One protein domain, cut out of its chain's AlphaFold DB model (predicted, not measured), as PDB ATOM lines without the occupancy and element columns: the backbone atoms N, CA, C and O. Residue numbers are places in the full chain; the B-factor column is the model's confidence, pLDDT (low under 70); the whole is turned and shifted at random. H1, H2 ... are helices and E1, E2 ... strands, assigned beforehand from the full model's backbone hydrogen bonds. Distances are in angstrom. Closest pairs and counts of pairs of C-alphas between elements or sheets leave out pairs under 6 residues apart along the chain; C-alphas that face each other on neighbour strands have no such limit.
ATOM      1  N   GLU A 170      27.652 -17.974  15.723       61.09
ATOM      2  CA  GLU A 170      26.198 -17.993  15.562       61.09
ATOM      3  C   GLU A 170      25.765 -19.336  14.949       61.09
ATOM      4  O   GLU A 170      25.394 -19.428  13.783       61.09
ATOM      5  N   ARG A 171      25.760 -20.404  15.760       59.06
ATOM      6  CA  ARG A 171      25.007 -21.635  15.440       59.06
ATOM      7  C   ARG A 171      23.485 -21.428  15.449       59.06
ATOM      8  O   ARG A 171      22.752 -22.288  14.969       59.06
ATOM      9  N   ASP A 172      23.019 -20.290  15.958       50.91
ATOM     10  CA  ASP A 172      21.615 -19.890  15.950       50.91
ATOM     11  C   ASP A 172      21.372 -18.910  14.788       50.91
ATOM     12  O   ASP A 172      21.972 -17.843  14.716       50.91
ATOM     13  N   SER A 173      20.476 -19.293  13.880       46.94
ATOM     14  CA  SER A 173      20.155 -18.758  12.542       46.94
ATOM     15  C   SER A 173      19.704 -17.285  12.418       46.94
ATOM     16  O   SER A 173      18.981 -16.932  11.481       46.94
ATOM     17  N   TYR A 174      20.122 -16.383  13.303       51.25
ATOM     18  CA  TYR A 174      19.763 -14.966  13.237       51.25
ATOM     19  C   TYR A 174      20.640 -14.188  12.244       51.25
ATOM     20  O   TYR A 174      21.419 -13.310  12.611       51.25
ATOM     21  N   TYR A 175      20.408 -14.443  10.952       46.69
ATOM     22  CA  TYR A 175      20.890 -13.657   9.810       46.69
ATOM     23  C   TYR A 175      20.300 -12.234   9.797       46.69
ATOM     24  O   TYR A 175      19.556 -11.838   8.903       46.69
ATOM     25  N   GLY A 176      20.626 -11.417  10.794       46.34
ATOM     26  CA  GLY A 176      20.487  -9.975  10.666       46.34
ATOM     27  C   GLY A 176      21.731  -9.439   9.973       46.34
ATOM     28  O   GLY A 176      22.809  -9.479  10.561       46.34
ATOM     29  N   SER A 177      21.628  -8.891   8.768       47.47
ATOM     30  CA  SER A 177      22.687  -8.026   8.240       47.47
ATOM     31  C   SER A 177      22.914  -6.836   9.191       47.47
ATOM     32  O   SER A 177      22.031  -6.436   9.958       47.47
ATOM     33  N   PHE A 178      24.138  -6.307   9.240       44.75
ATOM     34  CA  PHE A 178      24.431  -5.123  10.047       44.75
ATOM     35  C   PHE A 178      23.778  -3.917   9.382       44.75
ATOM     36  O   PHE A 178      24.225  -3.495   8.325       44.75
ATOM     37  N   GLY A 179      22.718  -3.394   9.997       44.09
ATOM     38  CA  GLY A 179      21.980  -2.263   9.460       44.09
ATOM     39  C   GLY A 179      21.239  -2.604   8.165       44.09
ATOM     40  O   GLY A 179      21.753  -3.192   7.219       44.09
ATOM     41  N   ASN A 180      19.998  -2.149   8.069       46.22
ATOM     42  CA  ASN A 180      19.457  -1.851   6.753       46.22
ATOM     43  C   ASN A 180      20.483  -0.918   6.070       46.22
ATOM     44  O   ASN A 180      20.919   0.028   6.730       46.22
ATOM     45  N   ARG A 181      20.907  -1.174   4.818       50.12
ATOM     46  CA  ARG A 181      21.876  -0.322   4.076       50.12
ATOM     47  C   ARG A 181      21.583   1.169   4.269       50.12
ATOM     48  O   ARG A 181      22.495   1.980   4.272       50.12
ATOM     49  N   THR A 182      20.313   1.526   4.474       50.56
ATOM     50  CA  THR A 182      19.831   2.864   4.827       50.56
ATOM     51  C   THR A 182      20.413   3.468   6.106       50.56
ATOM     52  O   THR A 182      20.682   4.659   6.081       50.56
ATOM     53  N   ILE A 183      20.647   2.728   7.196       51.78
ATOM     54  CA  ILE A 183      21.225   3.276   8.440       51.78
ATOM     55  C   ILE A 183      22.683   3.654   8.224       51.78
ATOM     56  O   ILE A 183      23.097   4.722   8.660       51.78
ATOM     57  N   ILE A 184      23.454   2.828   7.520       50.84
ATOM     58  CA  ILE A 184      24.855   3.156   7.274       50.84
ATOM     59  C   ILE A 184      24.980   4.206   6.170       50.84
ATOM     60  O   ILE A 184      25.726   5.165   6.339       50.84
ATOM     61  N   LYS A 185      24.167   4.135   5.107       53.00
ATOM     62  CA  LYS A 185      24.042   5.256   4.162       53.00
ATOM     63  C   LYS A 185      23.670   6.546   4.877       53.00
ATOM     64  O   LYS A 185      24.185   7.590   4.505       53.00
ATOM     65  N   TYR A 186      22.790   6.486   5.874       52.50
ATOM     66  CA  TYR A 186      22.425   7.639   6.688       52.50
ATOM     67  C   TYR A 186      23.627   8.120   7.502       52.50
ATOM     68  O   TYR A 186      23.986   9.276   7.355       52.50
ATOM     69  N   ILE A 187      24.327   7.239   8.225       48.94
ATOM     70  CA  ILE A 187      25.562   7.541   8.974       48.94
ATOM     71  C   ILE A 187      26.627   8.205   8.086       48.94
ATOM     72  O   ILE A 187      27.181   9.235   8.463       48.94
ATOM     73  N   ILE A 188      26.876   7.656   6.895       52.75
ATOM     74  CA  ILE A 188      27.837   8.183   5.916       52.75
ATOM     75  C   ILE A 188      27.350   9.526   5.351       52.75
ATOM     76  O   ILE A 188      28.124  10.474   5.253       52.75
ATOM     77  N   LYS A 189      26.062   9.644   5.005       56.25
ATOM     78  CA  LYS A 189      25.467  10.873   4.451       56.25
ATOM     79  C   LYS A 189      25.403  12.001   5.482       56.25
ATOM     80  O   LYS A 189      25.514  13.167   5.121       56.25
ATOM     81  N   THR A 190      25.251  11.669   6.759       53.44
ATOM     82  CA  THR A 190      25.233  12.615   7.876       53.44
ATOM     83  C   THR A 190      26.531  12.549   8.675       53.44
ATOM     84  O   THR A 190      26.479  12.677   9.898       53.44
ATOM     85  N   LYS A 191      27.684  12.355   8.005       59.19
ATOM     86  CA  LYS A 191      29.013  12.241   8.633       59.19
ATOM     87  C   LYS A 191      29.189  13.298   9.733       59.19
ATOM     88  O   LYS A 191      29.483  12.937  10.855       59.19
ATOM     89  N   ASN A 192      28.824  14.560   9.507       58.06
ATOM     90  CA  ASN A 192      29.013  15.629  10.503       58.06
ATOM     91  C   ASN A 192      28.048  15.578  11.714       58.06
ATOM     92  O   ASN A 192      28.465  15.775  12.855       58.06
ATOM     93  N   ALA A 193      26.758  15.285  11.509       62.41
ATOM     94  CA  ALA A 193      25.777  15.203  12.605       62.41
ATOM     95  C   ALA A 193      25.904  13.895  13.409       62.41
ATOM     96  O   ALA A 193      25.612  13.840  14.603       62.41
ATOM     97  N   PHE A 194      26.349  12.825  12.754       62.84
ATOM     98  CA  PHE A 194      26.642  11.561  13.411       62.84
ATOM     99  C   PHE A 194      28.000  11.606  14.122       62.84
ATOM    100  O   PHE A 194      28.073  11.179  15.268       62.84
ATOM    101  N   LEU A 195      29.039  12.189  13.508       63.62
ATOM    102  CA  LEU A 195      30.352  12.362  14.142       63.62
ATOM    103  C   LEU A 195      30.284  13.262  15.377       63.62
ATOM    104  O   LEU A 195      30.874  12.909  16.384       63.62
ATOM    105  N   SER A 196      29.519  14.355  15.362       65.19
ATOM    106  CA  SER A 196      29.349  15.203  16.559       65.19
ATOM    107  C   SER A 196      28.654  14.482  17.722       65.19
ATOM    108  O   SER A 196      28.949  14.743  18.890       65.19
ATOM    109  N   ASN A 197      27.762  13.531  17.430       62.19
ATOM    110  CA  ASN A 197      27.205  12.643  18.451       62.19
ATOM    111  C   ASN A 197      28.196  11.540  18.852       62.19
ATOM    112  O   ASN A 197      28.266  11.194  20.026       62.19
ATOM    113  N   LEU A 198      28.998  11.024  17.915       65.38
ATOM    114  CA  LEU A 198      30.075  10.079  18.209       65.38
ATOM    115  C   LEU A 198      31.176  10.704  19.061       65.38
ATOM    116  O   LEU A 198      31.675  10.019  19.933       65.38
ATOM    117  N   GLU A 199      31.554  11.968  18.878       66.25
ATOM    118  CA  GLU A 199      32.614  12.618  19.667       66.25
ATOM    119  C   GLU A 199      32.323  12.581  21.169       66.25
ATOM    120  O   GLU A 199      33.224  12.402  21.989       66.25
ATOM    121  N   LYS A 200      31.046  12.684  21.545       65.12
ATOM    122  CA  LYS A 200      30.621  12.548  22.942       65.12
ATOM    123  C   LYS A 200      30.708  11.101  23.447       65.12
ATOM    124  O   LYS A 200      30.938  10.908  24.641       65.12
ATOM    125  N   ASN A 201      30.599  10.140  22.528       60.44
ATOM    126  CA  ASN A 201      30.161   8.752  22.722       60.44
ATOM    127  C   ASN A 201      31.169   7.720  22.178       60.44
ATOM    128  O   ASN A 201      30.851   6.551  21.962       60.44
ATOM    129  N   SER A 202      32.376   8.168  21.867       70.06
ATOM    130  CA  SER A 202      33.415   7.400  21.204       70.06
ATOM    131  C   SER A 202      34.482   7.030  22.218       70.06
ATOM    132  O   SER A 202      34.760   7.778  23.154       70.06
ATOM    133  N   LEU A 203      35.165   5.917  21.958       79.88
ATOM    134  CA  LEU A 203      36.392   5.554  22.660       79.88
ATOM    135  C   LEU A 203      37.524   6.574  22.423       79.88
ATOM    136  O   LEU A 203      38.602   6.418  22.983       79.88
ATOM    137  N   ARG A 204      37.289   7.641  21.642       83.19
ATOM    138  CA  ARG A 204      38.183   8.786  21.416       83.19
ATOM    139  C   ARG A 204      38.713   9.430  22.686       83.19
ATOM    140  O   ARG A 204      39.833   9.922  22.683       83.19
ATOM    141  N   LYS A 205      37.938   9.410  23.770       83.00
ATOM    142  CA  LYS A 205      38.381   9.928  25.071       83.00
ATOM    143  C   LYS A 205      39.348   8.982  25.789       83.00
ATOM    144  O   LYS A 205      40.131   9.424  26.629       83.00
ATOM    145  N   CYS A 206      39.382   7.707  25.402       83.75
ATOM    146  CA  CYS A 206      40.301   6.714  25.939       83.75
ATOM    147  C   CYS A 206      41.707   6.871  25.329       83.75
ATOM    148  O   CYS A 206      42.197   5.998  24.617       83.75
ATOM    149  N   GLY A 207      42.410   7.964  25.649       88.44
ATOM    150  CA  GLY A 207      43.766   8.245  25.138       88.44
ATOM    151  C   GLY A 207      44.847   7.229  25.557       88.44
ATOM    152  O   GLY A 207      46.013   7.333  25.170       88.44
ATOM    153  N   LYS A 208      44.479   6.233  26.370       90.31
ATOM    154  CA  LYS A 208      45.333   5.114  26.785       90.31
ATOM    155  C   LYS A 208      45.153   3.872  25.911       90.31
ATOM    156  O   LYS A 208      46.001   2.983  25.970       90.31
ATOM    157  N   LEU A 209      44.101   3.808  25.090       92.62
ATOM    158  CA  LEU A 209      43.869   2.687  24.187       92.62
ATOM    159  C   LEU A 209      44.946   2.684  23.099       92.62
ATOM    160  O   LEU A 209      45.076   3.634  22.324       92.62
ATOM    161  N   LYS A 210      45.744   1.613  23.070       96.25
ATOM    162  CA  LYS A 210      46.876   1.455  22.145       96.25
ATOM    163  C   LYS A 210      46.694   0.296  21.180       96.25
ATOM    164  O   LYS A 210      47.308   0.315  20.112       96.25
ATOM    165  N   LYS A 211      45.882  -0.695  21.543       96.44
ATOM    166  CA  LYS A 211      45.645  -1.890  20.742       96.44
ATOM    167  C   LYS A 211      44.150  -2.127  20.561       96.44
ATOM    168  O   LYS A 211      43.385  -2.050  21.516       96.44
ATOM    169  N   VAL A 212      43.770  -2.428  19.326       94.69
ATOM    170  CA  VAL A 212      42.419  -2.839  18.950       94.69
ATOM    171  C   VAL A 212      42.529  -4.107  18.124       94.69
ATOM    172  O   VAL A 212      43.322  -4.172  17.181       94.69
ATOM    173  N   GLU A 213      41.733  -5.110  18.466       94.06
ATOM    174  CA  GLU A 213      41.674  -6.361  17.722       94.06
ATOM    175  C   GLU A 213      40.231  -6.695  17.320       94.06
ATOM    176  O   GLU A 213      39.298  -6.658  18.118       94.06
ATOM    177  N   LEU A 214      40.040  -6.984  16.035       90.38
ATOM    178  CA  LEU A 214      38.761  -7.317  15.421       90.38
ATOM    179  C   LEU A 214      38.818  -8.780  14.988       90.38
ATOM    180  O   LEU A 214      39.448  -9.112  13.983       90.38
ATOM    181  N   ARG A 215      38.179  -9.656  15.768       86.25
ATOM    182  CA  ARG A 215      38.175 -11.108  15.555       86.25
ATOM    183  C   ARG A 215      36.833 -11.584  15.015       86.25
ATOM    184  O   ARG A 215      35.811 -11.502  15.696       86.25
ATOM    185  N   TYR A 216      36.836 -12.172  13.825       77.75
ATOM    186  CA  TYR A 216      35.716 -12.990  13.369       77.75
ATOM    187  C   TYR A 216      35.924 -14.442  13.827       77.75
ATOM    188  O   TYR A 216      36.716 -15.177  13.241       77.75
ATOM    189  N   ILE A 217      35.238 -14.852  14.901       67.31
ATOM    190  CA  ILE A 217      35.280 -16.233  15.400       67.31
ATOM    191  C   ILE A 217      34.199 -17.022  14.660       67.31
ATOM    192  O   ILE A 217      33.099 -17.225  15.160       67.31
ATOM    193  N   SER A 218      34.490 -17.452  13.438       64.38
ATOM    194  CA  SER A 218      33.817 -18.638  12.913       64.38
ATOM    195  C   SER A 218      34.880 -19.628  12.497       64.38
ATOM    196  O   SER A 218      35.709 -19.320  11.639       64.38
ATOM    197  N   ASP A 219      34.845 -20.805  13.106       58.28
ATOM    198  CA  ASP A 219      35.677 -21.945  12.717       58.28
ATOM    199  C   ASP A 219      35.053 -22.738  11.563       58.28
ATOM    200  O   ASP A 219      35.619 -23.721  11.089       58.28
ATOM    201  N   PHE A 220      33.902 -22.287  11.055       57.34
ATOM    202  CA  PHE A 220      33.289 -22.855   9.869       57.34
ATOM    203  C   PHE A 220      34.031 -22.399   8.613       57.34
ATOM    204  O   PHE A 220      33.701 -21.399   7.976       57.34
ATOM    205  N   VAL A 221      35.032 -23.194   8.240       52.75
ATOM    206  CA  VAL A 221      35.513 -23.293   6.862       52.75
ATOM    207  C   VAL A 221      34.301 -23.652   6.002       52.75
ATOM    208  O   VAL A 221      33.766 -24.758   6.079       52.75
ATOM    209  N   MET A 222      33.802 -22.670   5.254       50.25
ATOM    210  CA  MET A 222      32.597 -22.798   4.444       50.25
ATOM    211  C   MET A 222      32.772 -23.873   3.369       50.25
ATOM    212  O   MET A 222      33.421 -23.650   2.352       50.25
ATOM    213  N   ASN A 229      28.382 -13.462   4.002       52.38
ATOM    214  CA  ASN A 229      28.044 -12.047   4.046       52.38
ATOM    215  C   ASN A 229      29.264 -11.351   4.640       52.38
ATOM    216  O   ASN A 229      29.365 -11.205   5.859       52.38
ATOM    217  N   VAL A 230      30.208 -11.006   3.756       55.19
ATOM    218  CA  VAL A 230      31.427 -10.263   4.039       55.19
ATOM    219  C   VAL A 230      30.996  -9.151   4.959       55.19
ATOM    220  O   VAL A 230      30.018  -8.445   4.683       55.19
ATOM    221  N   LEU A 231      31.664  -9.068   6.101       61.91
ATOM    222  CA  LEU A 231      31.423  -8.009   7.058       61.91
ATOM    223  C   LEU A 231      31.401  -6.710   6.272       61.91
ATOM    224  O   LEU A 231      32.398  -6.374   5.635       61.91
ATOM    225  N   SER A 232      30.247  -6.030   6.248       70.06
ATOM    226  CA  SER A 232      30.144  -4.833   5.425       70.06
ATOM    227  C   SER A 232      31.236  -3.876   5.880       70.06
ATOM    228  O   SER A 232      31.438  -3.665   7.076       70.06
ATOM    229  N   GLU A 233      31.989  -3.374   4.916       80.12
ATOM    230  CA  GLU A 233      33.137  -2.484   5.095       80.12
ATOM    231  C   GLU A 233      32.805  -1.294   6.001       80.12
ATOM    232  O   GLU A 233      33.570  -0.868   6.857       80.12
ATOM    233  N   GLU A 234      31.571  -0.843   5.855       80.25
ATOM    234  CA  GLU A 234      30.808   0.033   6.721       80.25
ATOM    235  C   GLU A 234      31.009  -0.187   8.233       80.25
ATOM    236  O   GLU A 234      31.132   0.776   8.985       80.25
ATOM    237  N   ASN A 235      31.072  -1.436   8.695       79.12
ATOM    238  CA  ASN A 235      31.268  -1.760  10.110       79.12
ATOM    239  C   ASN A 235      32.685  -1.469  10.560       79.12
ATOM    240  O   ASN A 235      32.887  -0.980  11.666       79.12
ATOM    241  N   LEU A 236      33.656  -1.782   9.707       85.94
ATOM    242  CA  LEU A 236      35.055  -1.517   9.990       85.94
ATOM    243  C   LEU A 236      35.290  -0.004  10.059       85.94
ATOM    244  O   LEU A 236      35.929   0.469  10.993       85.94
ATOM    245  N   VAL A 237      34.672   0.754   9.150       87.50
ATOM    246  CA  VAL A 237      34.675   2.225   9.165       87.50
ATOM    247  C   VAL A 237      33.999   2.780  10.423       87.50
ATOM    248  O   VAL A 237      34.537   3.682  11.059       87.50
ATOM    249  N   LEU A 238      32.846   2.235  10.824       84.62
ATOM    250  CA  LEU A 238      32.152   2.662  12.042       84.62
ATOM    251  C   LEU A 238      32.986   2.395  13.302       84.62
ATOM    252  O   LEU A 238      33.102   3.268  14.157       84.62
ATOM    253  N   ILE A 239      33.571   1.200  13.409       86.50
ATOM    254  CA  ILE A 239      34.461   0.833  14.515       86.50
ATOM    255  C   ILE A 239      35.663   1.774  14.537       86.50
ATOM    256  O   ILE A 239      35.971   2.324  15.585       86.50
ATOM    257  N   ALA A 240      36.290   2.026  13.388       90.75
ATOM    258  CA  ALA A 240      37.405   2.958  13.272       90.75
ATOM    259  C   ALA A 240      37.039   4.362  13.762       90.75
ATOM    260  O   ALA A 240      37.771   4.940  14.558       90.75
ATOM    261  N   ALA A 241      35.879   4.882  13.353       88.44
ATOM    262  CA  ALA A 241      35.396   6.195  13.771       88.44
ATOM    263  C   ALA A 241      35.194   6.303  15.293       88.44
ATOM    264  O   ALA A 241      35.351   7.392  15.857       88.44
ATOM    265  N   LEU A 242      34.873   5.182  15.948       86.44
ATOM    266  CA  LEU A 242      34.726   5.079  17.397       86.44
ATOM    267  C   LEU A 242      36.061   5.013  18.144       86.44
ATOM    268  O   LEU A 242      36.040   5.267  19.346       86.44
ATOM    269  N   MET A 243      37.176   4.687  17.492       91.88
ATOM    270  CA  MET A 243      38.478   4.544  18.149       91.88
ATOM    271  C   MET A 243      39.184   5.892  18.358       91.88
ATOM    272  O   MET A 243      38.990   6.819  17.568       91.88
ATOM    273  N   PRO A 244      40.021   6.017  19.407       92.56
ATOM    274  CA  PRO A 244      40.904   7.159  19.578       92.56
ATOM    275  C   PRO A 244      42.032   7.155  18.552       92.56
ATOM    276  O   PRO A 244      42.480   6.112  18.071       92.56
ATOM    277  N   ASP A 245      42.561   8.345  18.293       95.44
ATOM    278  CA  ASP A 245      43.749   8.536  17.463       95.44
ATOM    279  C   ASP A 245      45.019   7.947  18.098       95.44
ATOM    280  O   ASP A 245      46.037   7.827  17.423       95.44
ATOM    281  N   THR A 246      44.966   7.535  19.368       96.06
ATOM    282  CA  THR A 246      46.071   6.923  20.108       96.06
ATOM    283  C   THR A 246      46.300   5.452  19.782       96.06
ATOM    284  O   THR A 246      47.302   4.908  20.254       96.06
ATOM    285  N   VAL A 247      45.418   4.806  19.012       97.19
ATOM    286  CA  VAL A 247      45.564   3.398  18.620       97.19
ATOM    287  C   VAL A 247      46.794   3.228  17.731       97.19
ATOM    288  O   VAL A 247      46.897   3.803  16.651       97.19
ATOM    289  N   GLU A 248      47.736   2.402  18.185       97.56
ATOM    290  CA  GLU A 248      49.004   2.145  17.494       97.56
ATOM    291  C   GLU A 248      49.058   0.753  16.861       97.56
ATOM    292  O   GLU A 248      49.880   0.509  15.972       97.56
ATOM    293  N   ARG A 249      48.217  -0.171  17.331       96.88
ATOM    294  CA  ARG A 249      48.173  -1.560  16.875       96.88
ATOM    295  C   ARG A 249      46.746  -1.930  16.514       96.88
ATOM    296  O   ARG A 249      45.883  -1.946  17.388       96.88
ATOM    297  N   LEU A 250      46.531  -2.259  15.249       96.25
ATOM    298  CA  LEU A 250      45.260  -2.759  14.753       96.25
ATOM    299  C   LEU A 250      45.456  -4.187  14.258       96.25
ATOM    300  O   LEU A 250      46.277  -4.438  13.376       96.25
ATOM    301  N   LYS A 251      44.699  -5.123  14.820       94.88
ATOM    302  CA  LYS A 251      44.620  -6.493  14.321       94.88
ATOM    303  C   LYS A 251      43.226  -6.747  13.772       94.88
ATOM    304  O   LYS A 251      42.237  -6.455  14.428       94.88
ATOM    305  N   ILE A 252      43.153  -7.279  12.567       92.56
ATOM    306  CA  ILE A 252      41.920  -7.650  11.885       92.56
ATOM    307  C   ILE A 252      42.090  -9.107  11.477       92.56
ATOM    308  O   ILE A 252      43.119  -9.484  10.918       92.56
ATOM    309  N   SER A 253      41.118  -9.948  11.796       88.44
ATOM    310  CA  SER A 253      41.185 -11.378  11.507       88.44
ATOM    311  C   SER A 253      39.867 -11.872  10.932       88.44
ATOM    312  O   SER A 253      38.818 -11.607  11.523       88.44
ATOM    313  N   ARG A 254      39.972 -12.640   9.838       80.75
ATOM    314  CA  ARG A 254      38.924 -13.375   9.116       80.75
ATOM    315  C   ARG A 254      37.812 -12.507   8.513       80.75
ATOM    316  O   ARG A 254      37.191 -11.687   9.179       80.75
ATOM    317  N   GLY A 255      37.493 -12.748   7.240       75.25
ATOM    318  CA  GLY A 255      36.212 -12.335   6.637       75.25
ATOM    319  C   GLY A 255      36.057 -10.844   6.316       75.25
ATOM    320  O   GLY A 255      34.933 -10.376   6.102       75.25
ATOM    321  N   PHE A 256      37.164 -10.099   6.265       81.81
ATOM    322  CA  PHE A 256      37.189  -8.711   5.806       81.81
ATOM    323  C   PHE A 256      37.884  -8.605   4.452       81.81
ATOM    324  O   PHE A 256      38.935  -9.206   4.230       81.81
ATOM    325  N   ASN A 257      37.318  -7.781   3.576       86.44
ATOM    326  CA  ASN A 257      38.024  -7.285   2.405       86.44
ATOM    327  C   ASN A 257      38.535  -5.884   2.739       86.44
ATOM    328  O   ASN A 257      37.743  -5.035   3.153       86.44
ATOM    329  N   LEU A 258      39.832  -5.642   2.584       88.62
ATOM    330  CA  LEU A 258      40.394  -4.300   2.681       88.62
ATOM    331  C   LEU A 258      40.382  -3.683   1.284       88.62
ATOM    332  O   LEU A 258      41.069  -4.168   0.398       88.62
ATOM    333  N   LEU A 259      39.564  -2.645   1.101       90.81
ATOM    334  CA  LEU A 259      39.594  -1.746  -0.057       90.81
ATOM    335  C   LEU A 259      40.369  -0.475   0.290       90.81
ATOM    336  O   LEU A 259      40.426  -0.104   1.465       90.81
ATOM    337  N   THR A 260      40.866   0.250  -0.714       91.06
ATOM    338  CA  THR A 260      41.619   1.498  -0.479       91.06
ATOM    339  C   THR A 260      40.776   2.525   0.277       91.06
ATOM    340  O   THR A 260      41.222   3.092   1.269       91.06
ATOM    341  N   ARG A 261      39.473   2.621  -0.028       91.25
ATOM    342  CA  ARG A 261      38.548   3.467   0.750       91.25
ATOM    343  C   ARG A 261      38.477   3.104   2.238       91.25
ATOM    344  O   ARG A 261      38.171   3.956   3.065       91.25
ATOM    345  N   ILE A 262      38.676   1.837   2.600       91.94
ATOM    346  CA  ILE A 262      38.625   1.391   3.997       91.94
ATOM    347  C   ILE A 262      39.924   1.762   4.693       91.94
ATOM    348  O   ILE A 262      39.871   2.279   5.803       91.94
ATOM    349  N   THR A 263      41.072   1.513   4.062       94.44
ATOM    350  CA  THR A 263      42.367   1.875   4.644       94.44
ATOM    351  C   THR A 263      42.524   3.388   4.773       94.44
ATOM    352  O   THR A 263      43.026   3.842   5.800       94.44
ATOM    353  N   ASP A 264      41.977   4.164   3.835       94.50
ATOM    354  CA  ASP A 264      41.862   5.623   3.944       94.50
ATOM    355  C   ASP A 264      41.058   6.038   5.178       94.50
ATOM    356  O   ASP A 264      41.543   6.818   5.996       94.50
ATOM    357  N   ASN A 265      39.862   5.469   5.371       93.62
ATOM    358  CA  ASN A 265      39.042   5.744   6.555       93.62
ATOM    359  C   ASN A 265      39.733   5.288   7.853       93.62
ATOM    360  O   ASN A 265      39.673   5.983   8.865       93.62
ATOM    361  N   LEU A 266      40.401   4.129   7.846       94.81
ATOM    362  CA  LEU A 266      41.154   3.641   9.003       94.81
ATOM    363  C   LEU A 266      42.280   4.608   9.370       94.81
ATOM    364  O   LEU A 266      42.431   4.922  10.545       94.81
ATOM    365  N   ASN A 267      43.037   5.110   8.393       95.94
ATOM    366  CA  ASN A 267      44.087   6.095   8.631       95.94
ATOM    367  C   ASN A 267      43.523   7.485   8.994       95.94
ATOM    368  O   ASN A 267      44.139   8.190   9.787       95.94
ATOM    369  N   GLU A 268      42.365   7.885   8.459       94.81
ATOM    370  CA  GLU A 268      41.671   9.123   8.850       94.81
ATOM    371  C   GLU A 268      41.282   9.087  10.334       94.81
ATOM    372  O   GLU A 268      41.525  10.046  11.066       94.81
ATOM    373  N   PHE A 269      40.692   7.979  10.795       93.56
ATOM    374  CA  PHE A 269      40.183   7.877  12.162       93.56
ATOM    375  C   PHE A 269      41.226   7.418  13.189       93.56
ATOM    376  O   PHE A 269      41.147   7.827  14.344       93.56
ATOM    377  N   MET A 270      42.204   6.607  12.781       96.12
ATOM    378  CA  MET A 270      43.293   6.098  13.622       96.12
ATOM    379  C   MET A 270      44.658   6.387  12.968       96.12
ATOM    380  O   MET A 270      45.384   5.464  12.583       96.12
ATOM    381  N   PRO A 271      45.050   7.666  12.841       96.94
ATOM    382  CA  PRO A 271      46.263   8.054  12.120       96.94
ATOM    383  C   PRO A 271      47.559   7.536  12.760       96.94
ATOM    384  O   PRO A 271      48.594   7.495  12.096       96.94
ATOM    385  N   SER A 272      47.539   7.127  14.033       97.44
ATOM    386  CA  SER A 272      48.729   6.646  14.752       97.44
ATOM    387  C   SER A 272      49.027   5.155  14.577       97.44
ATOM    388  O   SER A 272      49.941   4.657  15.241       97.44
ATOM    389  N   ILE A 273      48.309   4.430  13.710       97.19
ATOM    390  CA  ILE A 273      48.566   3.001  13.476       97.19
ATOM    391  C   ILE A 273      50.008   2.799  12.990       97.19
ATOM    392  O   ILE A 273      50.410   3.273  11.928       97.19
ATOM    393  N   LYS A 274      50.784   2.051  13.780       95.69
ATOM    394  CA  LYS A 274      52.175   1.654  13.504       95.69
ATOM    395  C   LYS A 274      52.293   0.176  13.158       95.69
ATOM    396  O   LYS A 274      53.247  -0.208  12.482       95.69
ATOM    397  N   ILE A 275      51.371  -0.646  13.656       93.94
ATOM    398  CA  ILE A 275      51.343  -2.091  13.436       93.94
ATOM    399  C   ILE A 275      49.957  -2.477  12.933       93.94
ATOM    400  O   ILE A 275      48.969  -2.254  13.634       93.94
ATOM    401  N   LEU A 276      49.908  -3.077  11.747       93.62
ATOM    402  CA  LEU A 276      48.702  -3.668  11.183       93.62
ATOM    403  C   LEU A 276      48.912  -5.171  11.018       93.62
ATOM    404  O   LEU A 276      49.824  -5.610  10.320       93.62
ATOM    405  N   THR A 277      48.052  -5.958  11.647       92.69
ATOM    406  CA  THR A 277      48.008  -7.407  11.473       92.69
ATOM    407  C   THR A 277      46.698  -7.762  10.786       92.69
ATOM    408  O   THR A 277      45.636  -7.436  11.308       92.69
ATOM    409  N   PHE A 278      46.760  -8.393   9.620       90.69
ATOM    410  CA  PHE A 278      45.602  -8.703   8.791       90.69
ATOM    411  C   PHE A 278      45.605 -10.175   8.400       90.69
ATOM    412  O   PHE A 278      46.387 -10.582   7.540       90.69
ATOM    413  N   TYR A 279      44.743 -10.950   9.049       88.50
ATOM    414  CA  TYR A 279      44.665 -12.391   8.862       88.50
ATOM    415  C   TYR A 279      43.389 -12.830   8.140       88.50
ATOM    416  O   TYR A 279      42.330 -12.255   8.399       88.50
ATOM    417  N   ASP A 280      43.475 -13.857   7.293       83.31
ATOM    418  CA  ASP A 280      42.353 -14.530   6.623       83.31
ATOM    419  C   ASP A 280      41.374 -13.555   5.916       83.31
ATOM    420  O   ASP A 280      40.144 -13.684   5.994       83.31
ATOM    421  N   GLY A 281      41.900 -12.518   5.264       82.50
ATOM    422  CA  GLY A 281      41.112 -11.523   4.531       82.50
ATOM    423  C   GLY A 281      41.653 -11.286   3.125       82.50
ATOM    424  O   GLY A 281      42.715 -11.788   2.788       82.50
ATOM    425  N   ASN A 282      40.941 -10.521   2.293       85.00
ATOM    426  CA  ASN A 282      41.386 -10.229   0.925       85.00
ATOM    427  C   ASN A 282      41.730  -8.753   0.730       85.00
ATOM    428  O   ASN A 282      41.010  -7.864   1.188       85.00
ATOM    429  N   PHE A 283      42.795  -8.509  -0.026       86.19
ATOM    430  CA  PHE A 283      43.096  -7.216  -0.634       86.19
ATOM    431  C   PHE A 283      42.524  -7.201  -2.051       86.19
ATOM    432  O   PHE A 283      42.711  -8.167  -2.795       86.19
ATOM    433  N   LEU A 284      41.789  -6.150  -2.400       86.50
ATOM    434  CA  LEU A 284      41.103  -6.031  -3.694       86.50
ATOM    435  C   LEU A 284      41.769  -5.024  -4.651       86.50
ATOM    436  O   LEU A 284      41.583  -5.128  -5.858       86.50
ATOM    437  N   ASP A 285      42.590  -4.123  -4.123       86.69
ATOM    438  CA  ASP A 285      43.408  -3.124  -4.814       86.69
ATOM    439  C   ASP A 285      44.899  -3.352  -4.450       86.69
ATOM    440  O   ASP A 285      45.248  -4.026  -3.480       86.69
ATOM    441  N   SER A 286      45.837  -2.827  -5.236       81.44
ATOM    442  CA  SER A 286      47.272  -3.060  -4.987       81.44
ATOM    443  C   SER A 286      47.907  -2.056  -4.018       81.44
ATOM    444  O   SER A 286      48.977  -2.336  -3.477       81.44
ATOM    445  N   ASP A 287      47.273  -0.899  -3.793       84.31
ATOM    446  CA  ASP A 287      47.857   0.285  -3.143       84.31
ATOM    447  C   ASP A 287      47.345   0.562  -1.717       84.31
ATOM    448  O   ASP A 287      47.694   1.580  -1.115       84.31
ATOM    449  N   HIS A 288      46.575  -0.351  -1.125       87.50
ATOM    450  CA  HIS A 288      45.859  -0.123   0.137       87.50
ATOM    451  C   HIS A 288      46.717   0.329   1.320       87.50
ATOM    452  O   HIS A 288      46.248   1.067   2.188       87.50
ATOM    453  N   LEU A 289      47.963  -0.148   1.402       90.38
ATOM    454  CA  LEU A 289      48.849   0.156   2.526       90.38
ATOM    455  C   LEU A 289      49.420   1.577   2.456       90.38
ATOM    456  O   LEU A 289      49.896   2.082   3.471       90.38
ATOM    457  N   SER A 290      49.358   2.228   1.289       91.12
ATOM    458  CA  SER A 290      49.860   3.595   1.097       91.12
ATOM    459  C   SER A 290      49.093   4.636   1.921       91.12
ATOM    460  O   SER A 290      49.665   5.664   2.288       91.12
ATOM    461  N   ALA A 291      47.841   4.337   2.288       94.06
ATOM    462  CA  ALA A 291      47.016   5.181   3.145       94.06
ATOM    463  C   ALA A 291      47.631   5.386   4.540       94.06
ATOM    464  O   ALA A 291      47.513   6.469   5.116       94.06
ATOM    465  N   PHE A 292      48.314   4.375   5.095       94.19
ATOM    466  CA  PHE A 292      48.828   4.428   6.463       94.19
ATOM    467  C   PHE A 292      50.183   5.136   6.553       94.19
ATOM    468  O   PHE A 292      51.250   4.524   6.448       94.19
ATOM    469  N   LYS A 293      50.150   6.436   6.849       93.25
ATOM    470  CA  LYS A 293      51.353   7.292   6.892       93.25
ATOM    471  C   LYS A 293      52.371   6.875   7.961       93.25
ATOM    472  O   LYS A 293      53.566   7.100   7.790       93.25
ATOM    473  N   ASN A 294      51.901   6.272   9.054       95.19
ATOM    474  CA  ASN A 294      52.716   5.908  10.218       95.19
ATOM    475  C   ASN A 294      52.998   4.403  10.344       95.19
ATOM    476  O   ASN A 294      53.619   3.981  11.328       95.19
ATOM    477  N   LEU A 295      52.571   3.592   9.369       94.25
ATOM    478  CA  LEU A 295      52.702   2.140   9.426       94.25
ATOM    479  C   LEU A 295      54.167   1.716   9.310       94.25
ATOM    480  O   LEU A 295      54.860   2.052   8.355       94.25
ATOM    481  N   LYS A 296      54.636   0.955  10.302       90.94
ATOM    482  CA  LYS A 296      56.017   0.455  10.385       90.94
ATOM    483  C   LYS A 296      56.095  -1.049  10.190       90.94
ATOM    484  O   LYS A 296      57.082  -1.521   9.638       90.94
ATOM    485  N   ILE A 297      55.093  -1.779  10.680       88.81
ATOM    486  CA  ILE A 297      55.040  -3.241  10.661       88.81
ATOM    487  C   ILE A 297      53.696  -3.663  10.081       88.81
ATOM    488  O   ILE A 297      52.646  -3.231  10.558       88.81
ATOM    489  N   PHE A 298      53.742  -4.536   9.082       90.06
ATOM    490  CA  PHE A 298      52.569  -5.175   8.508       90.06
ATOM    491  C   PHE A 298      52.746  -6.697   8.552       90.06
ATOM    492  O   PHE A 298      53.799  -7.210   8.172       90.06
ATOM    493  N   THR A 299      51.735  -7.410   9.044       88.44
ATOM    494  CA  THR A 299      51.722  -8.876   9.153       88.44
ATOM    495  C   THR A 299      50.459  -9.416   8.497       88.44
ATOM    496  O   THR A 299      49.376  -8.918   8.787       88.44
ATOM    497  N   THR A 300      50.577 -10.445   7.657       88.38
ATOM    498  CA  THR A 300      49.433 -11.122   7.028       88.38
ATOM    499  C   THR A 300      49.712 -12.609   6.820       88.38
ATOM    500  O   THR A 300      50.877 -12.996   6.718       88.38
ATOM    501  N   ASP A 301      48.669 -13.435   6.787       78.81
ATOM    502  CA  ASP A 301      48.709 -14.868   6.471       78.81
ATOM    503  C   ASP A 301      47.979 -15.130   5.142       78.81
ATOM    504  O   ASP A 301      46.938 -15.766   5.060       78.81
ATOM    505  N   GLY A 302      48.530 -14.621   4.043       71.81
ATOM    506  CA  GLY A 302      47.933 -14.836   2.729       71.81
ATOM    507  C   GLY A 302      48.916 -14.635   1.591       71.81
ATOM    508  O   GLY A 302      49.875 -13.870   1.693       71.81
ATOM    509  N   ASN A 303      48.654 -15.309   0.472       65.94
ATOM    510  CA  ASN A 303      49.426 -15.178  -0.766       65.94
ATOM    511  C   ASN A 303      48.918 -13.997  -1.610       65.94
ATOM    512  O   ASN A 303      48.624 -14.143  -2.796       65.94
ATOM    513  N   HIS A 304      48.769 -12.827  -0.993       72.38
ATOM    514  CA  HIS A 304      48.333 -11.627  -1.701       72.38
ATOM    515  C   HIS A 304      49.518 -10.950  -2.389       72.38
ATOM    516  O   HIS A 304      50.602 -10.817  -1.819       72.38
ATOM    517  N   ILE A 305      49.302 -10.482  -3.617       74.56
ATOM    518  CA  ILE A 305      50.253  -9.603  -4.297       74.56
ATOM    519  C   ILE A 305      49.976  -8.189  -3.792       74.56
ATOM    520  O   ILE A 305      49.000  -7.569  -4.204       74.56
ATOM    521  N   ILE A 306      50.811  -7.701  -2.878       78.12
ATOM    522  CA  ILE A 306      50.677  -6.367  -2.283       78.12
ATOM    523  C   ILE A 306      51.894  -5.537  -2.684       78.12
ATOM    524  O   ILE A 306      53.032  -5.997  -2.558       78.12
ATOM    525  N   GLU A 307      51.665  -4.309  -3.151       81.81
ATOM    526  CA  GLU A 307      52.741  -3.334  -3.298       81.81
ATOM    527  C   GLU A 307      53.092  -2.794  -1.911       81.81
ATOM    528  O   GLU A 307      52.239  -2.263  -1.204       81.81
ATOM    529  N   ILE A 308      54.343  -2.973  -1.486       80.06
ATOM    530  CA  ILE A 308      54.785  -2.593  -0.143       80.06
ATOM    531  C   ILE A 308      55.301  -1.153  -0.205       80.06
ATOM    532  O   ILE A 308      56.322  -0.910  -0.855       80.06
ATOM    533  N   PRO A 309      54.642  -0.189   0.467       80.69
ATOM    534  CA  PRO A 309      55.146   1.171   0.553       80.69
ATOM    535  C   PRO A 309      56.566   1.197   1.118       80.69
ATOM    536  O   PRO A 309      56.881   0.484   2.072       80.69
ATOM    537  N   LYS A 310      57.409   2.091   0.587       78.75
ATOM    538  CA  LYS A 310      58.809   2.270   1.026       78.75
ATOM    539  C   LYS A 310      58.956   2.565   2.529       78.75
ATOM    540  O   LYS A 310      60.044   2.423   3.077       78.75
ATOM    541  N   THR A 311      57.885   2.998   3.191       72.19
ATOM    542  CA  THR A 311      57.835   3.315   4.623       72.19
ATOM    543  C   THR A 311      57.730   2.084   5.531       72.19
ATOM    544  O   THR A 311      58.040   2.189   6.720       72.19
ATOM    545  N   ILE A 312      57.336   0.916   5.007       78.25
ATOM    546  CA  ILE A 312      57.089  -0.292   5.806       78.25
ATOM    547  C   ILE A 312      58.368  -1.119   5.937       78.25
ATOM    548  O   ILE A 312      58.996  -1.495   4.949       78.25
ATOM    549  N   LYS A 313      58.729  -1.472   7.176       72.62
ATOM    550  CA  LYS A 313      59.788  -2.447   7.441       72.62
ATOM    551  C   LYS A 313      59.185  -3.848   7.420       72.62
ATOM    552  O   LYS A 313      58.313  -4.168   8.226       72.62
ATOM    553  N   LEU A 314      59.681  -4.695   6.527       62.22
ATOM    554  CA  LEU A 314      59.313  -6.108   6.508       62.22
ATOM    555  C   LEU A 314      60.082  -6.846   7.601       62.22
ATOM    556  O   LEU A 314      61.311  -6.877   7.594       62.22
ATOM    557  N   LEU A 315      59.350  -7.438   8.542       54.91
ATOM    558  CA  LEU A 315      59.907  -8.316   9.564       54.91
ATOM    559  C   LEU A 315      59.477  -9.748   9.243       54.91
ATOM    560  O   LEU A 315      58.321 -10.114   9.434       54.91
ATOM    561  N   SER A 316      60.414 -10.549   8.741       47.28
ATOM    562  CA  SER A 316      60.243 -11.995   8.597       47.28
ATOM    563  C   SER A 316      60.477 -12.644   9.964       47.28
ATOM    564  O   SER A 316      61.602 -12.640  10.463       47.28
ATOM    565  N   SER A 317      59.426 -13.136  10.627       42.38
ATOM    566  CA  SER A 317      59.567 -13.837  11.909       42.38
ATOM    567  C   SER A 317      59.882 -15.318  11.682       42.38
ATOM    568  O   SER A 317      59.023 -16.107  11.300       42.38
ATOM    569  N   THR A 318      61.119 -15.702  11.974       37.34
ATOM    570  CA  THR A 318      61.779 -16.973  11.629       37.34
ATOM    571  C   THR A 318      61.304 -18.228  12.387       37.34
ATOM    572  O   THR A 318      61.989 -19.244  12.334       37.34
ATOM    573  N   LYS A 319      60.176 -18.210  13.117       37.75
ATOM    574  CA  LYS A 319      59.727 -19.374  13.924       37.75
ATOM    575  C   LYS A 319      58.409 -20.031  13.511       37.75
ATOM    576  O   LYS A 319      58.104 -21.097  14.028       37.75
ATOM    577  N   ILE A 320      57.695 -19.490  12.528       39.62
ATOM    578  CA  ILE A 320      56.706 -20.246  11.749       39.62
ATOM    579  C   ILE A 320      56.973 -19.890  10.295       39.62
ATOM    580  O   ILE A 320      56.626 -18.811   9.820       39.62
ATOM    581  N   ILE A 321      57.679 -20.787   9.615       39.59
ATOM    582  CA  ILE A 321      57.879 -20.739   8.174       39.59
ATOM    583  C   ILE A 321      56.528 -21.074   7.540       39.59
ATOM    584  O   ILE A 321      56.215 -22.233   7.296       39.59
ATOM    585  N   PHE A 322      55.728 -20.046   7.271       34.72
ATOM    586  CA  PHE A 322      55.048 -19.966   5.990       34.72
ATOM    587  C   PHE A 322      55.719 -18.848   5.212       34.72
ATOM    588  O   PHE A 322      55.653 -17.667   5.549       34.72
ATOM    589  N   ILE A 323      56.461 -19.294   4.206       38.44
ATOM    590  CA  ILE A 323      57.040 -18.475   3.162       38.44
ATOM    591  C   ILE A 323      55.891 -17.662   2.575       38.44
ATOM    592  O   ILE A 323      55.033 -18.186   1.872       38.44
ATOM    593  N   LEU A 324      55.912 -16.364   2.853       38.12
ATOM    594  CA  LEU A 324      55.433 -15.371   1.917       38.12
ATOM    595  C   LEU A 324      56.184 -15.656   0.609       38.12
ATOM    596  O   LEU A 324      57.321 -15.222   0.426       38.12
ATOM    597  N   VAL A 325      55.561 -16.406  -0.308       40.22
ATOM    598  CA  VAL A 325      55.895 -16.307  -1.729       40.22
ATOM    599  C   VAL A 325      55.325 -14.960  -2.158       40.22
ATOM    600  O   VAL A 325      54.373 -14.872  -2.927       40.22
ATOM    601  N   ILE A 326      55.897 -13.870  -1.634       44.47
ATOM    602  CA  ILE A 326      55.798 -12.610  -2.342       44.47
ATOM    603  C   ILE A 326      56.661 -12.861  -3.561       44.47
ATOM    604  O   ILE A 326      57.891 -12.806  -3.506       44.47
ATOM    605  N   LYS A 327      56.022 -13.143  -4.692       39.38
ATOM    606  CA  LYS A 327      56.628 -12.805  -5.968       39.38
ATOM    607  C   LYS A 327      56.667 -11.280  -5.983       39.38
ATOM    608  O   LYS A 327      55.761 -10.640  -6.508       39.38
ATOM    609  N   VAL A 328      57.662 -10.700  -5.302       40.94
ATOM    610  CA  VAL A 328      57.885  -9.258  -5.268       40.94
ATOM    611  C   VAL A 328      58.302  -8.905  -6.687       40.94
ATOM    612  O   VAL A 328      59.480  -8.926  -7.035       40.94
ATOM    613  N   ARG A 329      57.338  -8.601  -7.553       38.84
ATOM    614  CA  ARG A 329      57.623  -7.715  -8.670       38.84
ATOM    615  C   ARG A 329      57.831  -6.358  -8.016       38.84
ATOM    616  O   ARG A 329      56.872  -5.629  -7.793       38.84
ATOM    617  N   MET A 330      59.075  -6.052  -7.645       41.12
ATOM    618  CA  MET A 330      59.464  -4.666  -7.416       41.12
ATOM    619  C   MET A 330      59.315  -3.983  -8.770       41.12
ATOM    620  O   MET A 330      60.223  -4.002  -9.595       41.12
ATOM    621  N   LEU A 331      58.116  -3.469  -9.039       43.19
ATOM    622  CA  LEU A 331      57.889  -2.531 -10.119       43.19
ATOM    623  C   LEU A 331      58.547  -1.234  -9.661       43.19
ATOM    624  O   LEU A 331      57.921  -0.373  -9.051       43.19
ATOM    625  N   THR A 332      59.850  -1.118  -9.896       38.22
ATOM    626  CA  THR A 332      60.501   0.184  -9.904       38.22
ATOM    627  C   THR A 332      59.843   0.972 -11.030       38.22
ATOM    628  O   THR A 332      60.130   0.737 -12.203       38.22
ATOM    629  N   LYS A 333      58.884   1.842 -10.691       43.16
ATOM    630  CA  LYS A 333      58.444   2.899 -11.603       43.16
ATOM    631  C   LYS A 333      59.680   3.760 -11.881       43.16
ATOM    632  O   LYS A 333      60.177   4.397 -10.951       43.16
ATOM    633  N   ASN A 334      60.204   3.654 -13.103       41.09
ATOM    634  CA  ASN A 334      61.230   4.550 -13.640       41.09
ATOM    635  C   ASN A 334      60.658   5.949 -13.843       41.09
ATOM    636  O   ASN A 334      59.462   6.031 -14.215       41.09
TER     637      ASN A 334
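Overview. This is residues 170 to 222 and 229 to 334 of the 334 residues of an uncharacterized protein of Strongyloides venezuelensis (UniProt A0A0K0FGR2). The chain winds in a few stacked turns, a short solenoid: parallel strands E1, E2, E3 and E4 make one wall, and H3, H4 and H5 stand in a row as the other. H1 and H2 loosely cap the H3 end, and residues 301 to 334, with no named element, lie at the E4 end. The printed part has 159 residues, under half in named elements, in the order H1 H2 E1 H3 E2 H4 E3 H5 E4; the class is mixed, helices and strands. It is compact, with a radius of gyration of the C-alphas of 16.9 A and spans of 44 by 36 by 33 A.

Arrangement. Start at H1, residues 181 to 189, close but not clearly touching H2, residues 191 to 201: the closest C-alphas, of Ile 187 and Phe 194, are 6.1 A apart. H2 touches H3, residues 233 to 242, closest at C-alphas 198 and 242, 6.9 A. Look next at E1, residues 211 to 216, parallel to E2, residues 249 to 253, with N 214 and O 251 at 2.8 A, within hydrogen-bond range. E3, residues 275 to 279, is parallel to E2, with N 252 and O 277 at 2.8 A, and to E4, residues 297 to 300, with N 278 and O 299 at 2.8 A. H3 only grazes this sheet, with residues 236 to 240. H3 touches H4, residues 260 to 269, at a shallow tilt of 11 degrees, the same way; their closest C-alphas, 241 and 269, are 5.3 A apart. H4 touches H5, residues 288 to 291, closest at C-alphas 260 and 288, 4.6 A. E2, H4, E3 and E3, H5, E4 are strand-helix-strand units, parallel neighbour strands joined through a helix, with right-handed crossovers. Every O i to N i+4 pair is within hydrogen-bond range in H1, H3 and H4, and 4 of 7 in H2; H5 is too short for one.

Along the chain. Find C-alpha 181 at (21.876, -0.322, 4.076), where H1 begins its 11.8 A. H2 spans 14.6 A, H3 14.5 A and H4 14.2 A. E1 runs 16.6 A from C-alpha 211 at (45.645, -1.890, 20.742), and E4 ends at C-alpha 300, (49.433, -11.122, 7.028).

Size, cuts and confidence. The C-alphas farthest apart, of Asp 172 and Asn 334, are 55.2 A apart. Residues 223 to 228 are not printed, and C-alphas 222 and 229 stand 11.7 A apart across this cut, between E1 and H3. Of the links printed whole, none is long. The model's mean pLDDT over the printed part is 73.3; look for values under 70 at residues 170 to 201, 217 to 222, 229 to 231, 303 and 314 to 334.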